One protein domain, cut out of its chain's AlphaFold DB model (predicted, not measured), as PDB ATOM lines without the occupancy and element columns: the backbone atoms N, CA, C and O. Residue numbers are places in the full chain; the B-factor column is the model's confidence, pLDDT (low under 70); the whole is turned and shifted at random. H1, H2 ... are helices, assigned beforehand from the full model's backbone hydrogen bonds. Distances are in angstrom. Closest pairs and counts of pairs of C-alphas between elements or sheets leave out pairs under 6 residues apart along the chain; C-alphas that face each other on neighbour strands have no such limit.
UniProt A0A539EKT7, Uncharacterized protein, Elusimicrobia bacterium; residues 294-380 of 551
ATOM      1  N   GLU A 294     241.855 354.622 386.574       66.44
ATOM      2  CA  GLU A 294     241.690 355.098 387.949       66.44
ATOM      3  C   GLU A 294     240.934 354.087 388.819       66.44
ATOM      4  O   GLU A 294     241.353 353.817 389.944       66.44
ATOM      5  N   ALA A 295     239.856 353.483 388.306       66.50
ATOM      6  CA  ALA A 295     239.086 352.476 389.035       66.50
ATOM      7  C   ALA A 295     239.911 351.213 389.336       66.50
ATOM      8  O   ALA A 295     239.898 350.743 390.471       66.50
ATOM      9  N   VAL A 296     240.669 350.705 388.360       63.09
ATOM     10  CA  VAL A 296     241.529 349.519 388.525       63.09
ATOM     11  C   VAL A 296     242.677 349.798 389.494       63.09
ATOM     12  O   VAL A 296     242.976 348.978 390.364       63.09
ATOM     13  N   ALA A 297     243.320 350.965 389.380       68.56
ATOM     14  CA  ALA A 297     244.359 351.374 390.318       68.56
ATOM     15  C   ALA A 297     243.800 351.480 391.744       68.56
ATOM     16  O   ALA A 297     244.414 350.975 392.683       68.56
ATOM     17  N   ARG A 298     242.611 352.074 391.898       81.56
ATOM     18  CA  ARG A 298     241.914 352.186 393.182       81.56
ATOM     19  C   ARG A 298     241.597 350.822 393.786       81.56
ATOM     20  O   ARG A 298     241.919 350.611 394.947       81.56
ATOM     21  N   GLU A 299     241.015 349.905 393.019       77.00
ATOM     22  CA  GLU A 299     240.661 348.562 393.496       77.00
ATOM     23  C   GLU A 299     241.895 347.794 393.991       77.00
ATOM     24  O   GLU A 299     241.879 347.199 395.068       77.00
ATOM     25  N   SER A 300     243.004 347.871 393.248       75.94
ATOM     26  CA  SER A 300     244.283 347.270 393.647       75.94
ATOM     27  C   SER A 300     244.795 347.825 394.983       75.94
ATOM     28  O   SER A 300     245.259 347.076 395.850       75.94
ATOM     29  N   ILE A 301     244.665 349.139 395.183       80.56
ATOM     30  CA  ILE A 301     245.039 349.797 396.436       80.56
ATOM     31  C   ILE A 301     244.108 349.382 397.579       80.56
ATOM     32  O   ILE A 301     244.599 349.015 398.646       80.56
ATOM     33  N   GLU A 302     242.789 349.411 397.364       85.94
ATOM     34  CA  GLU A 302     241.786 349.006 398.358       85.94
ATOM     35  C   GLU A 302     242.031 347.564 398.816       85.94
ATOM     36  O   GLU A 302     242.086 347.298 400.015       85.94
ATOM     37  N   ARG A 303     242.290 346.648 397.878       85.19
ATOM     38  CA  ARG A 303     242.607 345.253 398.192       85.19
ATOM     39  C   ARG A 303     243.905 345.108 398.981       85.19
ATOM     40  O   ARG A 303     243.920 344.418 399.993       85.19
ATOM     41  N   THR A 304     244.974 345.781 398.557       80.94
ATOM     42  CA  THR A 304     246.269 345.712 399.256       80.94
ATOM     43  C   THR A 304     246.154 346.250 400.683       80.94
ATOM     44  O   THR A 304     246.710 345.675 401.614       80.94
ATOM     45  N   LEU A 305     245.421 347.349 400.884       85.25
ATOM     46  CA  LEU A 305     245.184 347.911 402.214       85.25
ATOM     47  C   LEU A 305     244.286 347.020 403.073       85.25
ATOM     48  O   LEU A 305     244.495 346.974 404.282       85.25
ATOM     49  N   LEU A 306     243.321 346.316 402.476       87.88
ATOM     50  CA  LEU A 306     242.501 345.344 403.194       87.88
ATOM     51  C   LEU A 306     243.328 344.133 403.635       87.88
ATOM     52  O   LEU A 306     243.205 343.718 404.779       87.88
ATOM     53  N   GLU A 307     244.188 343.599 402.767       84.75
ATOM     54  CA  GLU A 307     245.097 342.494 403.109       84.75
ATOM     55  C   GLU A 307     246.020 342.899 404.268       84.75
ATOM     56  O   GLU A 307     246.152 342.168 405.247       84.75
ATOM     57  N   VAL A 308     246.568 344.121 404.223       83.62
ATOM     58  CA  VAL A 308     247.306 344.703 405.355       83.62
ATOM     59  C   VAL A 308     246.404 344.788 406.594       83.62
ATOM     60  O   VAL A 308     246.806 344.377 407.671       83.62
ATOM     61  N   ALA A 309     245.169 345.267 406.488       85.75
ATOM     62  CA  ALA A 309     244.280 345.349 407.647       85.75
ATOM     63  C   ALA A 309     243.953 343.976 408.271       85.75
ATOM     64  O   ALA A 309     243.919 343.852 409.492       85.75
ATOM     65  N   GLN A 310     243.755 342.944 407.451       86.75
ATOM     66  CA  GLN A 310     243.463 341.581 407.903       86.75
ATOM     67  C   GLN A 310     244.657 340.948 408.619       86.75
ATOM     68  O   GLN A 310     244.510 340.430 409.725       86.75
ATOM     69  N   ASP A 311     245.846 341.049 408.029       82.56
ATOM     70  CA  ASP A 311     247.099 340.619 408.655       82.56
ATOM     71  C   ASP A 311     247.319 341.333 409.997       82.56
ATOM     72  O   ASP A 311     247.738 340.721 410.982       82.56
ATOM     73  N   ALA A 312     246.995 342.630 410.045       82.94
ATOM     74  CA  ALA A 312     247.119 343.423 411.255       82.94
ATOM     75  C   ALA A 312     246.210 342.931 412.382       82.94
ATOM     76  O   ALA A 312     246.647 342.810 413.525       82.94
ATOM     77  N   CYS A 313     244.967 342.602 412.055       84.56
ATOM     78  CA  CYS A 313     244.016 342.055 413.014       84.56
ATOM     79  C   CYS A 313     244.344 340.617 413.432       84.56
ATOM     80  O   CYS A 313     244.048 340.231 414.561       84.56
ATOM     81  N   ALA A 314     244.987 339.831 412.565       84.69
ATOM     82  CA  ALA A 314     245.360 338.454 412.874       84.69
ATOM     83  C   ALA A 314     246.509 338.355 413.897       84.69
ATOM     84  O   ALA A 314     246.541 337.406 414.683       84.69
ATOM     85  N   ALA A 315     247.450 339.308 413.902       82.62
ATOM     86  CA  ALA A 315     248.604 339.291 414.808       82.62
ATOM     87  C   ALA A 315     249.094 340.703 415.222       82.62
ATOM     88  O   ALA A 315     250.227 341.078 414.895       82.62
ATOM     89  N   PRO A 316     248.308 341.483 415.996       77.44
ATOM     90  CA  PRO A 316     248.602 342.896 416.273       77.44
ATOM     91  C   PRO A 316     249.976 343.157 416.909       77.44
ATOM     92  O   PRO A 316     250.685 344.086 416.526       77.44
ATOM     93  N   SER A 317     250.403 342.295 417.837       73.94
ATOM     94  CA  SER A 317     251.674 342.438 418.560       73.94
ATOM     95  C   SER A 317     252.911 342.197 417.686       73.94
ATOM     96  O   SER A 317     253.989 342.718 417.980       73.94
ATOM     97  N   GLN A 318     252.770 341.451 416.583       70.00
ATOM     98  CA  GLN A 318     253.862 341.166 415.646       70.00
ATOM     99  C   GLN A 318     254.097 342.328 414.669       70.00
ATOM    100  O   GLN A 318     255.226 342.570 414.243       70.00
ATOM    101  N   LEU A 319     253.062 343.127 414.391       68.56
ATOM    102  CA  LEU A 319     253.107 344.249 413.447       68.56
ATOM    103  C   LEU A 319     254.079 345.362 413.812       68.56
ATOM    104  O   LEU A 319     254.577 346.085 412.942       68.56
ATOM    105  N   ARG A 320     254.294 345.563 415.114       67.19
ATOM    106  CA  ARG A 320     255.102 346.675 415.618       67.19
ATOM    107  C   ARG A 320     256.563 346.555 415.169       67.19
ATOM    108  O   ARG A 320     257.240 347.575 415.060       67.19
ATOM    109  N   TYR A 321     257.006 345.335 414.851       72.56
ATOM    110  CA  TYR A 321     258.384 345.002 414.492       72.56
ATOM    111  C   TYR A 321     258.514 344.258 413.149       72.56
ATOM    112  O   TYR A 321     259.617 343.855 412.792       72.56
ATOM    113  N   ASP A 322     257.426 344.081 412.392       76.12
ATOM    114  CA  ASP A 322     257.465 343.410 411.088       76.12
ATOM    115  C   ASP A 322     257.838 344.389 409.954       76.12
ATOM    116  O   ASP A 322     257.009 345.133 409.414       76.12
ATOM    117  N   ASP A 323     259.114 344.367 409.569       75.69
ATOM    118  CA  ASP A 323     259.663 345.172 408.472       75.69
ATOM    119  C   ASP A 323     259.062 344.826 407.101       75.69
ATOM    120  O   ASP A 323     258.905 345.708 406.247       75.69
ATOM    121  N   GLN A 324     258.707 343.557 406.862       73.56
ATOM    122  CA  GLN A 324     258.099 343.149 405.592       73.56
ATOM    123  C   GLN A 324     256.706 343.746 405.463       73.56
ATOM    124  O   GLN A 324     256.318 344.232 404.397       73.56
ATOM    125  N   PHE A 325     255.973 343.751 406.566       69.00
ATOM    126  CA  PHE A 325     254.645 344.310 406.639       69.00
ATOM    127  C   PHE A 325     254.639 345.835 406.466       69.00
ATOM    128  O   PHE A 325     253.900 346.370 405.632       69.00
ATOM    129  N   GLN A 326     255.553 346.543 407.139       73.56
ATOM    130  CA  GLN A 326     255.759 347.980 406.924       73.56
ATOM    131  C   GLN A 326     256.140 348.289 405.470       73.56
ATOM    132  O   GLN A 326     255.663 349.270 404.890       73.56
ATOM    133  N   ALA A 327     256.974 347.450 404.845       75.81
ATOM    134  CA  ALA A 327     257.333 347.599 403.440       75.81
ATOM    135  C   ALA A 327     256.122 347.419 402.507       75.81
ATOM    136  O   ALA A 327     256.008 348.175 401.538       75.81
ATOM    137  N   ARG A 328     255.200 346.486 402.798       75.75
ATOM    138  CA  ARG A 328     253.939 346.329 402.044       75.75
ATOM    139  C   ARG A 328     253.088 347.596 402.122       75.75
ATOM    140  O   ARG A 328     252.745 348.148 401.078       75.75
ATOM    141  N   TYR A 329     252.847 348.128 403.322       78.62
ATOM    142  CA  TYR A 329     252.097 349.380 403.487       78.62
ATOM    143  C   TYR A 329     252.780 350.573 402.799       78.62
ATOM    144  O   TYR A 329     252.123 351.364 402.119       78.62
ATOM    145  N   ARG A 330     254.107 350.725 402.918       77.62
ATOM    146  CA  ARG A 330     254.852 351.845 402.306       77.62
ATOM    147  C   ARG A 330     254.780 351.863 400.778       77.62
ATOM    148  O   ARG A 330     254.826 352.947 400.204       77.62
ATOM    149  N   ARG A 331     254.638 350.701 400.133       77.88
ATOM    150  CA  ARG A 331     254.487 350.582 398.671       77.88
ATOM    151  C   ARG A 331     253.121 351.039 398.160       77.88
ATOM    152  O   ARG A 331     253.004 351.330 396.974       77.88
ATOM    153  N   VAL A 332     252.110 351.129 399.025       78.44
ATOM    154  CA  VAL A 332     250.782 351.608 398.629       78.44
ATOM    155  C   VAL A 332     250.836 353.122 398.353       78.44
ATOM    156  O   VAL A 332     251.271 353.875 399.234       78.44
ATOM    157  N   PRO A 333     250.421 353.600 397.167       76.38
ATOM    158  CA  PRO A 333     250.412 355.025 396.839       76.38
ATOM    159  C   PRO A 333     249.368 355.812 397.655       76.38
ATOM    160  O   PRO A 333     248.533 355.247 398.357       76.38
ATOM    161  N   VAL A 334     249.440 357.143 397.578       79.81
ATOM    162  CA  VAL A 334     248.436 358.060 398.149       79.81
ATOM    163  C   VAL A 334     247.088 357.836 397.459       79.81
ATOM    164  O   VAL A 334     247.047 357.614 396.250       79.81
ATOM    165  N   VAL A 335     245.997 357.896 398.224       81.06
ATOM    166  CA  VAL A 335     244.623 357.648 397.745       81.06
ATOM    167  C   VAL A 335     243.746 358.888 397.887       81.06
ATOM    168  O   VAL A 335     244.077 359.796 398.640       81.06
ATOM    169  N   SER A 336     242.613 358.935 397.187       77.75
ATOM    170  CA  SER A 336     241.615 360.001 397.332       77.75
ATOM    171  C   SER A 336     240.179 359.453 397.352       77.75
ATOM    172  O   SER A 336     239.858 358.429 396.738       77.75
ATOM    173  N   GLY A 337     239.291 360.154 398.064       84.44
ATOM    174  CA  GLY A 337     237.876 359.792 398.229       84.44
ATOM    175  C   GLY A 337     237.624 358.694 399.270       84.44
ATOM    176  O   GLY A 337     238.534 358.314 399.997       84.44
ATOM    177  N   GLU A 338     236.395 358.178 399.318       84.12
ATOM    178  CA  GLU A 338     235.939 357.175 400.301       84.12
ATOM    179  C   GLU A 338     236.202 355.731 399.843       84.12
ATOM    180  O   GLU A 338     235.982 355.423 398.666       84.12
ATOM    181  N   PRO A 339     236.652 354.822 400.720       85.31
ATOM    182  CA  PRO A 339     236.907 353.442 400.329       85.31
ATOM    183  C   PRO A 339     235.608 352.717 399.938       85.31
ATOM    184  O   PRO A 339     234.559 352.950 400.535       85.31
ATOM    185  N   ARG A 340     235.669 351.820 398.942       84.88
ATOM    186  CA  ARG A 340     234.498 351.034 398.490       84.88
ATOM    187  C   ARG A 340     234.433 349.627 399.068       84.88
ATOM    188  O   ARG A 340     233.356 349.039 399.127       84.88
ATOM    189  N   VAL A 341     235.579 349.071 399.446       80.75
ATOM    190  CA  VAL A 341     235.670 347.711 399.975       80.75
ATOM    191  C   VAL A 341     235.090 347.650 401.387       80.75
ATOM    192  O   VAL A 341     235.431 348.453 402.256       80.75
ATOM    193  N   VAL A 342     234.218 346.663 401.595       81.12
ATOM    194  CA  VAL A 342     233.612 346.334 402.884       81.12
ATOM    195  C   VAL A 342     233.996 344.899 403.226       81.12
ATOM    196  O   VAL A 342     233.866 344.005 402.391       81.12
ATOM    197  N   THR A 343     234.477 344.675 404.444       83.06
ATOM    198  CA  THR A 343     234.769 343.348 404.995       83.06
ATOM    199  C   THR A 343     233.804 343.027 406.135       83.06
ATOM    200  O   THR A 343     233.311 343.925 406.816       83.06
ATOM    201  N   SER A 344     233.512 341.741 406.345       86.56
ATOM    202  CA  SER A 344     232.686 341.276 407.467       86.56
ATOM    203  C   SER A 344     233.447 341.218 408.796       86.56
ATOM    204  O   SER A 344     232.827 340.989 409.827       86.56
ATOM    205  N   ASP A 345     234.772 341.379 408.770       85.88
ATOM    206  CA  ASP A 345     235.620 341.465 409.960       85.88
ATOM    207  C   ASP A 345     235.641 342.920 410.481       85.88
ATOM    208  O   ASP A 345     236.192 343.793 409.801       85.88
ATOM    209  N   PRO A 346     235.059 343.203 411.668       87.31
ATOM    210  CA  PRO A 346     234.996 344.555 412.221       87.31
ATOM    211  C   PRO A 346     236.373 345.167 412.492       87.31
ATOM    212  O   PRO A 346     236.563 346.356 412.242       87.31
ATOM    213  N   CYS A 347     237.340 344.361 412.949       87.00
ATOM    214  CA  CYS A 347     238.699 344.836 413.188       87.00
ATOM    215  C   CYS A 347     239.336 345.243 411.860       87.00
ATOM    216  O   CYS A 347     239.821 346.369 411.714       87.00
ATOM    217  N   ALA A 348     239.275 344.361 410.855       87.62
ATOM    218  CA  ALA A 348     239.870 344.649 409.555       87.62
ATOM    219  C   ALA A 348     239.197 345.859 408.889       87.62
ATOM    220  O   ALA A 348     239.882 346.651 408.249       87.62
ATOM    221  N   GLN A 349     237.887 346.058 409.077       89.50
ATOM    222  CA  GLN A 349     237.174 347.228 408.560       89.50
ATOM    223  C   GLN A 349     237.686 348.539 409.181       89.50
ATOM    224  O   GLN A 349     237.907 349.519 408.463       89.50
ATOM    225  N   GLU A 350     237.894 348.572 410.498       85.38
ATOM    226  CA  GLU A 350     238.349 349.770 411.212       85.38
ATOM    227  C   GLU A 350     239.824 350.094 410.933       85.38
ATOM    228  O   GLU A 350     240.185 351.252 410.669       85.38
ATOM    229  N   VAL A 351     240.675 349.064 410.907       87.12
ATOM    230  CA  VAL A 351     242.091 349.193 410.547       87.12
ATOM    231  C   VAL A 351     242.227 349.640 409.091       87.12
ATOM    232  O   VAL A 351     242.968 350.585 408.807       87.12
ATOM    233  N   PHE A 352     241.459 349.053 408.169       90.06
ATOM    234  CA  PHE A 352     241.419 349.462 406.765       90.06
ATOM    235  C   PHE A 352     241.004 350.927 406.606       90.06
ATOM    236  O   PHE A 352     241.700 351.690 405.934       90.06
ATOM    237  N   ALA A 353     239.929 351.360 407.272       87.88
ATOM    238  CA  ALA A 353     239.479 352.751 407.229       87.88
ATOM    239  C   ALA A 353     240.548 353.724 407.759       87.88
ATOM    240  O   ALA A 353     240.707 354.833 407.242       87.88
ATOM    241  N   SER A 354     241.304 353.314 408.778       85.31
ATOM    242  CA  SER A 354     242.397 354.108 409.346       85.31
ATOM    243  C   SER A 354     243.604 354.190 408.406       85.31
ATOM    244  O   SER A 354     244.111 355.286 408.160       85.31
ATOM    245  N   LEU A 355     244.015 353.066 407.809       85.31
ATOM    246  CA  LEU A 355     245.074 353.015 406.795       85.31
ATOM    247  C   LEU A 355     244.710 353.844 405.555       85.31
ATOM    248  O   LEU A 355     245.547 354.577 405.027       85.31
ATOM    249  N   TRP A 356     243.451 353.773 405.120       88.25
ATOM    250  CA  TRP A 356     242.927 354.559 404.009       88.25
ATOM    251  C   TRP A 356     243.007 356.062 404.292       88.25
ATOM    252  O   TRP A 356     243.570 356.812 403.493       88.25
ATOM    253  N   ARG A 357     242.528 356.509 405.463       86.25
ATOM    254  CA  ARG A 357     242.623 357.914 405.902       86.25
ATOM    255  C   ARG A 357     244.073 358.396 405.967       86.25
ATOM    256  O   ARG A 357     244.373 359.486 405.479       86.25
ATOM    257  N   ALA A 358     244.979 357.581 406.504       81.69
ATOM    258  CA  ALA A 358     246.400 357.915 406.575       81.69
ATOM    259  C   ALA A 358     247.020 358.079 405.176       81.69
ATOM    260  O   ALA A 358     247.752 359.043 404.923       81.69
ATOM    261  N   LYS A 359     246.680 357.188 404.235       85.19
ATOM    262  CA  LYS A 359     247.107 357.305 402.834       85.19
ATOM    263  C   LYS A 359     246.505 358.519 402.146       85.19
ATOM    264  O   LYS A 359     247.237 359.180 401.416       85.19
ATOM    265  N   ALA A 360     245.244 358.854 402.412       84.31
ATOM    266  CA  ALA A 360     244.599 360.049 401.871       84.31
ATOM    267  C   ALA A 360     245.257 361.351 402.355       84.31
ATOM    268  O   ALA A 360     245.330 362.328 401.615       84.31
ATOM    269  N   GLN A 361     245.810 361.345 403.568       81.56
ATOM    270  CA  GLN A 361     246.566 362.463 404.140       81.56
ATOM    271  C   GLN A 361     248.051 362.478 403.727       81.56
ATOM    272  O   GLN A 361     248.812 363.331 404.180       81.56
ATOM    273  N   GLY A 362     248.498 361.534 402.889       79.62
ATOM    274  CA  GLY A 362     249.895 361.438 402.456       79.62
ATOM    275  C   GLY A 362     250.874 361.003 403.556       79.62
ATOM    276  O   GLY A 362     252.089 361.171 403.407       79.62
ATOM    277  N   LEU A 363     250.379 360.438 404.662       75.88
ATOM    278  CA  LEU A 363     251.190 360.075 405.821       75.88
ATOM    279  C   LEU A 363     251.925 358.750 405.575       75.88
ATOM    280  O   LEU A 363     251.317 357.689 405.432       75.88
ATOM    281  N   ARG A 364     253.265 358.807 405.527       63.41
ATOM    282  CA  ARG A 364     254.099 357.640 405.176       63.41
ATOM    283  C   ARG A 364     254.554 356.799 406.371       63.41
ATOM    284  O   ARG A 364     254.657 355.591 406.213       63.41
ATOM    285  N   ASN A 365     254.823 357.411 407.533       58.34
ATOM    286  CA  ASN A 365     255.483 356.729 408.665       58.34
ATOM    287  C   ASN A 365     254.919 357.060 410.064       58.34
ATOM    288  O   ASN A 365     255.052 356.245 410.967       58.34
ATOM    289  N   ALA A 366     254.300 358.227 410.277       51.53
ATOM    290  CA  ALA A 366     254.076 358.751 411.634       51.53
ATOM    291  C   ALA A 366     252.917 358.106 412.422       51.53
ATOM    292  O   ALA A 366     252.808 358.331 413.621       51.53
ATOM    293  N   GLN A 367     252.058 357.307 411.783       66.44
ATOM    294  CA  GLN A 367     250.874 356.718 412.427       66.44
ATOM    295  C   GLN A 367     250.909 355.191 412.502       66.44
ATOM    296  O   GLN A 367     249.950 354.593 412.971       66.44
ATOM    297  N   TRP A 368     252.007 354.553 412.081       68.44
ATOM    298  CA  TRP A 368     252.103 353.092 412.085       68.44
ATOM    299  C   TRP A 368     251.857 352.498 413.476       68.44
ATOM    300  O   TRP A 368     251.043 351.595 413.636       68.44
ATOM    301  N   HIS A 369     252.508 353.074 414.489       70.12
ATOM    302  CA  HIS A 369     252.320 352.667 415.877       70.12
ATOM    303  C   HIS A 369     250.879 352.885 416.347       70.12
ATOM    304  O   HIS A 369     250.314 351.977 416.928       70.12
ATOM    305  N   ALA A 370     250.246 354.008 415.996       70.44
ATOM    306  CA  ALA A 370     248.849 354.266 416.357       70.44
ATOM    307  C   ALA A 370     247.867 353.268 415.714       70.44
ATOM    308  O   ALA A 370     246.852 352.932 416.313       70.44
ATOM    309  N   ILE A 371     248.166 352.781 414.506       68.44
ATOM    310  CA  ILE A 371     247.352 351.765 413.825       68.44
ATOM    311  C   ILE A 371     247.563 350.388 414.457       68.44
ATOM    312  O   ILE A 371     246.591 349.667 414.655       68.44
ATOM    313  N   ALA A 372     248.803 350.036 414.808       69.19
ATOM    314  CA  ALA A 372     249.090 348.807 415.545       69.19
ATOM    315  C   ALA A 372     248.423 348.815 416.933       69.19
ATOM    316  O   ALA A 372     247.801 347.829 417.306       69.19
ATOM    317  N   ASP A 373     248.474 349.946 417.642       72.00
ATOM    318  CA  ASP A 373     247.841 350.124 418.953       72.00
ATOM    319  C   ASP A 373     246.305 350.019 418.858       72.00
ATOM    320  O   ASP A 373     245.666 349.436 419.732       72.00
ATOM    321  N   ALA A 374     245.703 350.534 417.777       70.56
ATOM    322  CA  ALA A 374     244.272 350.378 417.503       70.56
ATOM    323  C   ALA A 374     243.901 348.935 417.118       70.56
ATOM    324  O   ALA A 374     242.891 348.411 417.568       70.56
ATOM    325  N   ALA A 375     244.723 348.253 416.316       71.50
ATOM    326  CA  ALA A 375     244.503 346.842 415.996       71.50
ATOM    327  C   ALA A 375     244.619 345.955 417.247       71.50
ATOM    328  O   ALA A 375     243.870 344.996 417.397       71.50
ATOM    329  N   GLU A 376     245.525 346.286 418.171       76.12
ATOM    330  CA  GLU A 376     245.701 345.573 419.438       76.12
ATOM    331  C   GLU A 376     244.523 345.805 420.396       76.12
ATOM    332  O   GLU A 376     244.059 344.855 421.027       76.12
ATOM    333  N   SER A 377     243.974 347.025 420.456       74.62
ATOM    334  CA  SER A 377     242.776 347.308 421.259       74.62
ATOM    335  C   SER A 377     241.510 346.630 420.717       74.62
ATOM    336  O   SER A 377     240.624 346.297 421.503       74.62
ATOM    337  N   LEU A 378     241.440 346.384 419.405       72.81
ATOM    338  CA  LEU A 378     240.318 345.709 418.740       72.81
ATOM    339  C   LEU A 378     240.466 344.178 418.694       72.81
ATOM    340  O   LEU A 378     239.469 343.462 418.756       72.81
ATOM    341  N   GLY A 379     241.699 343.674 418.583       60.41
ATOM    342  CA  GLY A 379     242.039 342.244 418.544       60.41
ATOM    343  C   GLY A 379     242.241 341.604 419.923       60.41
ATOM    344  O   GLY A 379     242.301 340.379 420.038       60.41
ATOM    345  N   GLY A 380     242.329 342.411 420.986       55.56
ATOM    346  CA  GLY A 380     242.372 341.958 422.374       55.56
ATOM    347  C   GLY A 380     241.041 341.339 422.809       55.56
ATOM    348  O   GLY A 380     240.092 342.037 423.150       55.56
TER     349      GLY A 380
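Overview. This is residues 294 to 380 of the 551 residues of an uncharacterized protein of Elusimicrobia bacterium (UniProt A0A539EKT7). Long helix H1 makes the longest axis; the helical hairpin of H4 and H5 packs across it, H3 runs back alongside, and short H2 lies at the turn. The 87 printed residues, with five named helices, H1 to H5, and no named strand, are all helix in class and compact: radius of gyration of the C-alphas 11.8 A, spans 36 by 27 by 19 A.

Arrangement. H1, residues 294 to 314, touches H4, residues 346 to 360, at a steep tilt of 49 degrees; the closest C-alphas, Ala 309 and Ala 348, are 4.9 A apart. H5, residues 368 to 379, forms a hairpin with H4, tilted 15 degrees. Every O i to N i+4 pair is within hydrogen-bond range in H1, H4 and H5, and in H3, residues 323 to 331; H2, residues 316 to 319, is too short for one.

Along the chain. H1 spans 30.2 A from C-alpha 294 at (241.690, 355.098, 387.949); H4 spans 21.0 A; H5 ends at C-alpha 379, (242.039, 342.244, 418.544).

Size, cuts and confidence. The printed part has no cut; H3 to H4 is a long link. pLDDT is under 70 at 16 residues, among them 364 to 368.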